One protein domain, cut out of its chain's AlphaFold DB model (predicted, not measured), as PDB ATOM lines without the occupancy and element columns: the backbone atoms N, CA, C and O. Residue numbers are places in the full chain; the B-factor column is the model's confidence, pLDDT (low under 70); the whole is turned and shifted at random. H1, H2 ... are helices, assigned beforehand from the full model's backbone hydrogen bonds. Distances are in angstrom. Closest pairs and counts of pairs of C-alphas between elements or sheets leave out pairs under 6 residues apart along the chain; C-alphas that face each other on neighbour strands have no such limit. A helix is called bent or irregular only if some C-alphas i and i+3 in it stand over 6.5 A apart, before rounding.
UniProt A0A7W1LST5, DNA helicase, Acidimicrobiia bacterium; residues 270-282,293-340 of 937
ATOM      1  N   ARG A 270      37.748  56.742 -11.247       89.75
ATOM      2  CA  ARG A 270      36.367  56.805 -10.747       89.75
ATOM      3  C   ARG A 270      35.333  56.484 -11.833       89.75
ATOM      4  O   ARG A 270      34.366  55.782 -11.545       89.75
ATOM      5  N   ASP A 271      35.515  57.018 -13.036       93.19
ATOM      6  CA  ASP A 271      34.591  56.805 -14.149       93.19
ATOM      7  C   ASP A 271      34.745  55.390 -14.702       93.19
ATOM      8  O   ASP A 271      33.742  54.723 -14.923       93.19
ATOM      9  N   VAL A 272      35.983  54.895 -14.824       93.56
ATOM     10  CA  VAL A 272      36.267  53.502 -15.210       93.56
ATOM     11  C   VAL A 272      35.560  52.525 -14.273       93.56
ATOM     12  O   VAL A 272      34.859  51.624 -14.725       93.56
ATOM     13  N   ARG A 273      35.664  52.749 -12.959       91.62
ATOM     14  CA  ARG A 273      34.986  51.935 -11.946       91.62
ATOM     15  C   ARG A 273      33.469  51.960 -12.091       91.62
ATOM     16  O   ARG A 273      32.837  50.933 -11.875       91.62
ATOM     17  N   ALA A 274      32.889  53.104 -12.454       90.88
ATOM     18  CA  ALA A 274      31.454  53.205 -12.707       90.88
ATOM     19  C   ALA A 274      31.036  52.396 -13.945       90.88
ATOM     20  O   ALA A 274      30.040  51.685 -13.883       90.88
ATOM     21  N   VAL A 275      31.824  52.444 -15.026       91.75
ATOM     22  CA  VAL A 275      31.572  51.621 -16.222       91.75
ATOM     23  C   VAL A 275      31.623  50.135 -15.883       91.75
ATOM     24  O   VAL A 275      30.723  49.391 -16.256       91.75
ATOM     25  N   VAL A 276      32.644  49.697 -15.143       91.38
ATOM     26  CA  VAL A 276      32.741  48.294 -14.726       91.38
ATOM     27  C   VAL A 276      31.535  47.895 -13.871       91.38
ATOM     28  O   VAL A 276      30.907  46.885 -14.167       91.38
ATOM     29  N   ASP A 277      31.145  48.704 -12.874       87.69
ATOM     30  CA  ASP A 277      29.976  48.427 -12.013       87.69
ATOM     31  C   ASP A 277      28.666  48.284 -12.812       87.69
ATOM     32  O   ASP A 277      27.831  47.444 -12.471       87.69
ATOM     33  N   ASP A 278      28.495  49.054 -13.893       88.38
ATOM     34  CA  ASP A 278      27.307  49.004 -14.756       88.38
ATOM     35  C   ASP A 278      27.185  47.680 -15.534       88.38
ATOM     36  O   ASP A 278      26.066  47.235 -15.823       88.38
ATOM     37  N   HIS A 279      28.317  47.034 -15.830       87.56
ATOM     38  CA  HIS A 279      28.401  45.814 -16.636       87.56
ATOM     39  C   HIS A 279      28.757  44.549 -15.836       87.56
ATOM     40  O   HIS A 279      28.808  43.469 -16.418       87.56
ATOM     41  N   LEU A 280      28.963  44.648 -14.516       82.19
ATOM     42  CA  LEU A 280      29.308  43.494 -13.680       82.19
ATOM     43  C   LEU A 280      28.246  42.373 -13.769       82.19
ATOM     44  O   LEU A 280      27.050  42.627 -13.544       82.19
ATOM     45  N   PRO A 281      28.658  41.114 -14.004       65.06
ATOM     46  CA  PRO A 281      27.754  39.972 -14.020       65.06
ATOM     47  C   PRO A 281      27.194  39.710 -12.613       65.06
ATOM     48  O   PRO A 281      27.916  39.628 -11.622       65.06
ATOM     49  N   GLY A 282      25.866  39.592 -12.502       62.44
ATOM     50  CA  GLY A 282      25.187  39.332 -11.228       62.44
ATOM     51  C   GLY A 282      25.211  40.527 -10.265       62.44
ATOM     52  O   GLY A 282      26.025  40.609  -9.348       62.44
ATOM     53  N   ILE A 293      35.281  45.756  -7.384       83.38
ATOM     54  CA  ILE A 293      35.639  46.214  -8.736       83.38
ATOM     55  C   ILE A 293      37.146  46.088  -8.968       83.38
ATOM     56  O   ILE A 293      37.556  45.806 -10.088       83.38
ATOM     57  N   GLY A 294      37.958  46.268  -7.921       82.44
ATOM     58  CA  GLY A 294      39.424  46.191  -7.986       82.44
ATOM     59  C   GLY A 294      39.951  44.987  -8.781       82.44
ATOM     60  O   GLY A 294      40.653  45.210  -9.765       82.44
ATOM     61  N   PRO A 295      39.539  43.747  -8.457       80.81
ATOM     62  CA  PRO A 295      39.954  42.560  -9.205       80.81
ATOM     63  C   PRO A 295      39.641  42.609 -10.704       80.81
ATOM     64  O   PRO A 295      40.466  42.217 -11.525       80.81
ATOM     65  N   TYR A 296      38.476  43.138 -11.090       89.00
ATOM     66  CA  TYR A 296      38.104  43.263 -12.501       89.00
ATOM     67  C   TYR A 296      38.964  44.301 -13.222       89.00
ATOM     68  O   TYR A 296      39.293  44.096 -14.383       89.00
ATOM     69  N   LEU A 297      39.365  45.389 -12.552       91.12
ATOM     70  CA  LEU A 297      40.317  46.343 -13.130       91.12
ATOM     71  C   LEU A 297      41.666  45.675 -13.401       91.12
ATOM     72  O   LEU A 297      42.193  45.816 -14.498       91.12
ATOM     73  N   GLU A 298      42.186  44.906 -12.440       86.81
ATOM     74  CA  GLU A 298      43.423  44.136 -12.619       86.81
ATOM     75  C   GLU A 298      43.301  43.135 -13.775       86.81
ATOM     76  O   GLU A 298      44.211  43.025 -14.594       86.81
ATOM     77  N   GLY A 299      42.161  42.444 -13.879       91.12
ATOM     78  CA  GLY A 299      41.861  41.543 -14.989       91.12
ATOM     79  C   GLY A 299      41.845  42.257 -16.345       91.12
ATOM     80  O   GLY A 299      42.494  41.810 -17.288       91.12
ATOM     81  N   LEU A 300      41.183  43.415 -16.440       95.62
ATOM     82  CA  LEU A 300      41.169  44.245 -17.652       95.62
ATOM     83  C   LEU A 300      42.569  44.755 -18.030       95.62
ATOM     84  O   LEU A 300      42.884  44.855 -19.220       95.62
ATOM     85  N   THR A 301      43.411  45.075 -17.045       95.00
ATOM     86  CA  THR A 301      44.816  45.439 -17.268       95.00
ATOM     87  C   THR A 301      45.628  44.244 -17.769       95.00
ATOM     88  O   THR A 301      46.372  44.390 -18.736       95.00
ATOM     89  N   ALA A 302      45.458  43.053 -17.182       91.94
ATOM     90  CA  ALA A 302      46.143  41.835 -17.620       91.94
ATOM     91  C   ALA A 302      45.795  41.469 -19.074       91.94
ATOM     92  O   ALA A 302      46.689  41.163 -19.860       91.94
ATOM     93  N   ILE A 303      44.523  41.596 -19.462       96.19
ATOM     94  CA  ILE A 303      44.089  41.377 -20.847       96.19
ATOM     95  C   ILE A 303      44.773  42.374 -21.789       96.19
ATOM     96  O   ILE A 303      45.397  41.988 -22.777       96.19
ATOM     97  N   ARG A 304      44.678  43.674 -21.481       97.44
ATOM     98  CA  ARG A 304      45.086  44.736 -22.411       97.44
ATOM     99  C   ARG A 304      46.587  44.983 -22.435       97.44
ATOM    100  O   ARG A 304      47.184  45.017 -23.504       97.44
ATOM    101  N   LEU A 305      47.217  45.175 -21.281       96.62
ATOM    102  CA  LEU A 305      48.653  45.451 -21.211       96.62
ATOM    103  C   LEU A 305      49.496  44.178 -21.229       96.62
ATOM    104  O   LEU A 305      50.621  44.217 -21.740       96.62
ATOM    105  N   GLY A 306      48.957  43.082 -20.691       94.25
ATOM    106  CA  GLY A 306      49.576  41.759 -20.713       94.25
ATOM    107  C   GLY A 306      49.330  40.973 -22.002       94.25
ATOM    108  O   GLY A 306      49.952  39.931 -22.171       94.25
ATOM    109  N   LEU A 307      48.470  41.461 -22.912       95.44
ATOM    110  CA  LEU A 307      48.070  40.758 -24.143       95.44
ATOM    111  C   LEU A 307      47.647  39.309 -23.861       95.44
ATOM    112  O   LEU A 307      48.114  38.373 -24.499       95.44
ATOM    113  N   THR A 308      46.812  39.123 -22.840       93.12
ATOM    114  CA  THR A 308      46.378  37.796 -22.392       93.12
ATOM    115  C   THR A 308      44.914  37.577 -22.744       93.12
ATOM    116  O   THR A 308      44.096  38.484 -22.602       93.12
ATOM    117  N   ASP A 309      44.589  36.370 -23.200       94.69
ATOM    118  CA  ASP A 309      43.222  35.968 -23.529       94.69
ATOM    119  C   ASP A 309      42.270  36.216 -22.332       94.69
ATOM    120  O   ASP A 309      42.576  35.765 -21.220       94.69
ATOM    121  N   PRO A 310      41.139  36.928 -22.525       95.69
ATOM    122  CA  PRO A 310      40.149  37.162 -21.477       95.69
ATOM    123  C   PRO A 310      39.681  35.899 -20.751       95.69
ATOM    124  O   PRO A 310      39.549  35.938 -19.525       95.69
ATOM    125  N   ASP A 311      39.491  34.790 -21.472       89.31
ATOM    126  CA  ASP A 311      39.065  33.515 -20.886       89.31
ATOM    127  C   ASP A 311      40.163  32.951 -19.973       89.31
ATOM    128  O   ASP A 311      39.893  32.494 -18.866       89.31
ATOM    129  N   VAL A 312      41.432  33.065 -20.379       86.56
ATOM    130  CA  VAL A 312      42.578  32.620 -19.569       86.56
ATOM    131  C   VAL A 312      42.731  33.466 -18.304       86.56
ATOM    132  O   VAL A 312      43.024  32.927 -17.235       86.56
ATOM    133  N   VAL A 313      42.533  34.788 -18.395       83.69
ATOM    134  CA  VAL A 313      42.591  35.666 -17.215       83.69
ATOM    135  C   VAL A 313      41.473  35.317 -16.238       83.69
ATOM    136  O   VAL A 313      41.749  35.187 -15.043       83.69
ATOM    137  N   GLU A 314      40.249  35.109 -16.729       83.38
ATOM    138  CA  GLU A 314      39.120  34.668 -15.908       83.38
ATOM    139  C   GLU A 314      39.383  33.302 -15.256       83.38
ATOM    140  O   GLU A 314      39.274  33.176 -14.039       83.38
ATOM    141  N   GLU A 315      39.808  32.292 -16.020       74.62
ATOM    142  CA  GLU A 315      40.102  30.946 -15.502       74.62
ATOM    143  C   GLU A 315      41.230  30.933 -14.456       74.62
ATOM    144  O   GLU A 315      41.265  30.072 -13.572       74.62
ATOM    145  N   SER A 316      42.171  31.876 -14.551       71.75
ATOM    146  CA  SER A 316      43.297  31.987 -13.620       71.75
ATOM    147  C   SER A 316      42.930  32.629 -12.277       71.75
ATOM    148  O   SER A 316      43.748  32.603 -11.351       71.75
ATOM    149  N   ARG A 317      41.722  33.196 -12.152       70.62
ATOM    150  CA  ARG A 317      41.315  34.034 -11.024       70.62
ATOM    151  C   ARG A 317      39.929  33.664 -10.491       70.62
ATOM    152  O   ARG A 317      38.920  33.779 -11.171       70.62
ATOM    153  N   ASP A 318      39.854  33.351  -9.202       61.81
ATOM    154  CA  ASP A 318      38.580  33.020  -8.542       61.81
ATOM    155  C   ASP A 318      37.715  34.260  -8.201       61.81
ATOM    156  O   ASP A 318      36.594  34.127  -7.701       61.81
ATOM    157  N   ASP A 319      38.237  35.475  -8.404       65.44
ATOM    158  CA  ASP A 319      37.659  36.743  -7.934       65.44
ATOM    159  C   ASP A 319      37.006  37.609  -9.031       65.44
ATOM    160  O   ASP A 319      36.435  38.657  -8.711       65.44
ATOM    161  N   VAL A 320      37.013  37.155 -10.290       78.94
ATOM    162  CA  VAL A 320      36.504  37.900 -11.463       78.94
ATOM    163  C   VAL A 320      35.579  37.077 -12.386       78.94
ATOM    164  O   VAL A 320      35.796  37.038 -13.595       78.94
ATOM    165  N   PRO A 321      34.528  36.414 -11.865       80.75
ATOM    166  CA  PRO A 321      33.610  35.649 -12.712       80.75
ATOM    167  C   PRO A 321      32.952  36.526 -13.792       80.75
ATOM    168  O   PRO A 321      32.491  37.627 -13.500       80.75
ATOM    169  N   GLY A 322      32.863  36.016 -15.019       86.50
ATOM    170  CA  GLY A 322      32.329  36.690 -16.206       86.50
ATOM    171  C   GLY A 322      33.172  37.864 -16.713       86.50
ATOM    172  O   GLY A 322      32.644  38.742 -17.399       86.50
ATOM    173  N   LEU A 323      34.464  37.925 -16.371       90.81
ATOM    174  CA  LEU A 323      35.398  38.920 -16.901       90.81
ATOM    175  C   LEU A 323      35.519  38.839 -18.429       90.81
ATOM    176  O   LEU A 323      35.565  39.884 -19.082       90.81
ATOM    177  N   ALA A 324      35.539  37.634 -19.000       93.69
ATOM    178  CA  ALA A 324      35.644  37.436 -20.440       93.69
ATOM    179  C   ALA A 324      34.427  38.007 -21.183       93.69
ATOM    180  O   ALA A 324      34.580  38.667 -22.211       93.69
ATOM    181  N   GLU A 325      33.224  37.856 -20.618       94.44
ATOM    182  CA  GLU A 325      31.997  38.477 -21.138       94.44
ATOM    183  C   GLU A 325      31.979  40.003 -20.926       94.44
ATOM    184  O   GLU A 325      31.501  40.754 -21.782       94.44
ATOM    185  N   LEU A 326      32.514  40.481 -19.797       94.50
ATOM    186  CA  LEU A 326      32.600  41.904 -19.456       94.50
ATOM    187  C   LEU A 326      33.534  42.672 -20.398       94.50
ATOM    188  O   LEU A 326      33.224  43.803 -20.774       94.50
ATOM    189  N   PHE A 327      34.679  42.092 -20.759       97.00
ATOM    190  CA  PHE A 327      35.728  42.761 -21.531       97.00
ATOM    191  C   PHE A 327      35.229  43.431 -22.831       97.00
ATOM    192  O   PHE A 327      35.421  44.647 -22.973       97.00
ATOM    193  N   PRO A 328      34.547  42.733 -23.762       96.25
ATOM    194  CA  PRO A 328      34.045  43.360 -24.984       96.25
ATOM    195  C   PRO A 328      32.962  44.415 -24.714       96.25
ATOM    196  O   PRO A 328      32.919  45.430 -25.409       96.25
ATOM    197  N   LEU A 329      32.117  44.236 -23.690       95.94
ATOM    198  CA  LEU A 329      31.093  45.221 -23.308       95.94
ATOM    199  C   LEU A 329      31.723  46.513 -22.782       95.94
ATOM    200  O   LEU A 329      31.329  47.612 -23.170       95.94
ATOM    201  N   TYR A 330      32.738  46.370 -21.932       96.56
ATOM    202  CA  TYR A 330      33.508  47.484 -21.402       96.56
ATOM    203  C   TYR A 330      34.173  48.285 -22.534       96.56
ATOM    204  O   TYR A 330      34.047  49.512 -22.581       96.56
ATOM    205  N   ARG A 331      34.821  47.604 -23.493       96.69
ATOM    206  CA  ARG A 331      35.442  48.266 -24.654       96.69
ATOM    207  C   ARG A 331      34.413  48.940 -25.563       96.69
ATOM    208  O   ARG A 331      34.633  50.079 -25.976       96.69
ATOM    209  N   ALA A 332      33.274  48.295 -25.824       96.75
ATOM    210  CA  ALA A 332      32.179  48.895 -26.586       96.75
ATOM    211  C   ALA A 332      31.690  50.204 -25.941       96.75
ATOM    212  O   ALA A 332      31.524  51.212 -26.626       96.75
ATOM    213  N   HIS A 333      31.561  50.234 -24.614       96.50
ATOM    214  CA  HIS A 333      31.156  51.435 -23.882       96.50
ATOM    215  C   HIS A 333      32.183  52.576 -23.963       96.50
ATOM    216  O   HIS A 333      31.808  53.750 -24.048       96.50
ATOM    217  N   LEU A 334      33.487  52.265 -23.968       96.50
ATOM    218  CA  LEU A 334      34.527  53.265 -24.245       96.50
ATOM    219  C   LEU A 334      34.396  53.822 -25.670       96.50
ATOM    220  O   LEU A 334      34.429  55.043 -25.863       96.50
ATOM    221  N   ALA A 335      34.193  52.939 -26.652       95.06
ATOM    222  CA  ALA A 335      34.051  53.299 -28.058       95.06
ATOM    223  C   ALA A 335      32.824  54.193 -28.315       95.06
ATOM    224  O   ALA A 335      32.955  55.213 -28.993       95.06
ATOM    225  N   GLU A 336      31.667  53.893 -27.715       95.69
ATOM    226  CA  GLU A 336      30.444  54.711 -27.812       95.69
ATOM    227  C   GLU A 336      30.647  56.152 -27.321       95.69
ATOM    228  O   GLU A 336      30.058  57.095 -27.851       95.69
ATOM    229  N   ARG A 337      31.510  56.341 -26.318       93.75
ATOM    230  CA  ARG A 337      31.866  57.660 -25.775       93.75
ATOM    231  C   ARG A 337      33.019  58.328 -26.527       93.75
ATOM    232  O   ARG A 337      33.394  59.448 -26.180       93.75
ATOM    233  N   GLY A 338      33.624  57.637 -27.495       94.12
ATOM    234  CA  GLY A 338      34.877  58.040 -28.131       94.12
ATOM    235  C   GLY A 338      36.038  58.198 -27.141       94.12
ATOM    236  O   GLY A 338      37.027  58.856 -27.468       94.12
ATOM    237  N   ALA A 339      35.916  57.631 -25.938       96.56
ATOM    238  CA  ALA A 339      36.826  57.814 -24.816       96.56
ATOM    239  C   ALA A 339      37.838  56.668 -24.721       96.56
ATOM    240  O   ALA A 339      37.701  55.641 -25.381       96.56
ATOM    241  N   VAL A 340      38.860  56.857 -23.895       97.88
ATOM    242  CA  VAL A 340      39.842  55.831 -23.529       97.88
ATOM    243  C   VAL A 340      40.134  55.924 -22.036       97.88
ATOM    244  O   VAL A 340      40.007  56.997 -21.453       97.88
TER     245      VAL A 340
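This is residues 270 to 282 and 293 to 340 of the 937 residues of the protein "DNA helicase" of Acidimicrobiia bacterium (UniProt A0A7W1LST5). Four helices pack in a crossed arrangement round the longest of them, H4: H2 and H3 gather at its first residues, 323 to 327, while H1 lies at a steep slant on it. H3 and H4 make a helical hairpin through a short link, and H2 stands about perpendicular to H4. The printed part has 61 residues with four named helices in the order H1, H2, H3, H4 and no named strand; its class is all helix. It is compact, with a radius of gyration of the C-alphas of 10.8 A, and rounded, spanning 30 by 25 by 18 A.

H4, residues 323 to 336, and H2, residues 294 to 306, are the hubs, each touching three other helices. They touch through residues 296 to 300 of H2 and 323 to 327 of H4, with the C-alphas of Tyr 296 and Leu 323 closest at 6.7 A; their lines are about perpendicular, at 77 degrees. H3, residues 310 to 315, touches H4 at residues 323 to 327 of H4 alone, and the closest C-alphas, those of Pro 310 and Ala 324, are 4.6 A apart. This hairpin has a shallow tilt of 29 degrees, opposite ways. H2 touches H3 with its residues 299 to 303 alone, closest at the C-alphas of Ile 303 and Pro 310, 5.8 A, at a steep tilt of 52 degrees, opposite ways. H1, residues 270 to 279, touches H4 at a steep tilt of 60 degrees, opposite ways, with the C-alphas of His 279 and Leu 326 closest at 6.4 A. H1 and H2 only just touch, with 3 pairs of C-alphas within 8 A, the closest being those of Val 276 and Tyr 296 at 7.7 A; their lines are about perpendicular, at 83 degrees. H1 and H3 are apart. Every O i to N i+4 pair is within hydrogen-bond range in H1, H2 and H3, and 8 of 10 are in H4.

H4 runs 19.8 A from C-alpha 323 at (35.398, 38.920, -16.901) to C-alpha 336 at (30.444, 54.711, -27.812). It is irregular, but only just: C-alphas 325 and 328 are 6.54 A apart, and its line is a rough one. H2, residues 294 to 306, is 16.9 A long, H1, residues 270 to 279, is 14.8 A, and H3, residues 310 to 315, is 8.6 A. C-alpha 270, where H1 begins, is at (36.367, 56.805, -10.747).

The two C-alphas farthest apart, those of Asp 318 and Gly 338, are 32.0 A apart. Residues 283 to 292 are not printed; across this cut, between H1 and H2, C-alphas 282 and 293 are 12.8 A apart. Of the links printed whole, H2 to H3 is tight and H3 to H4 is short. The mean pLDDT of the printed part is 88.8, and residues 281 to 282 and 318 to 319 are under 70.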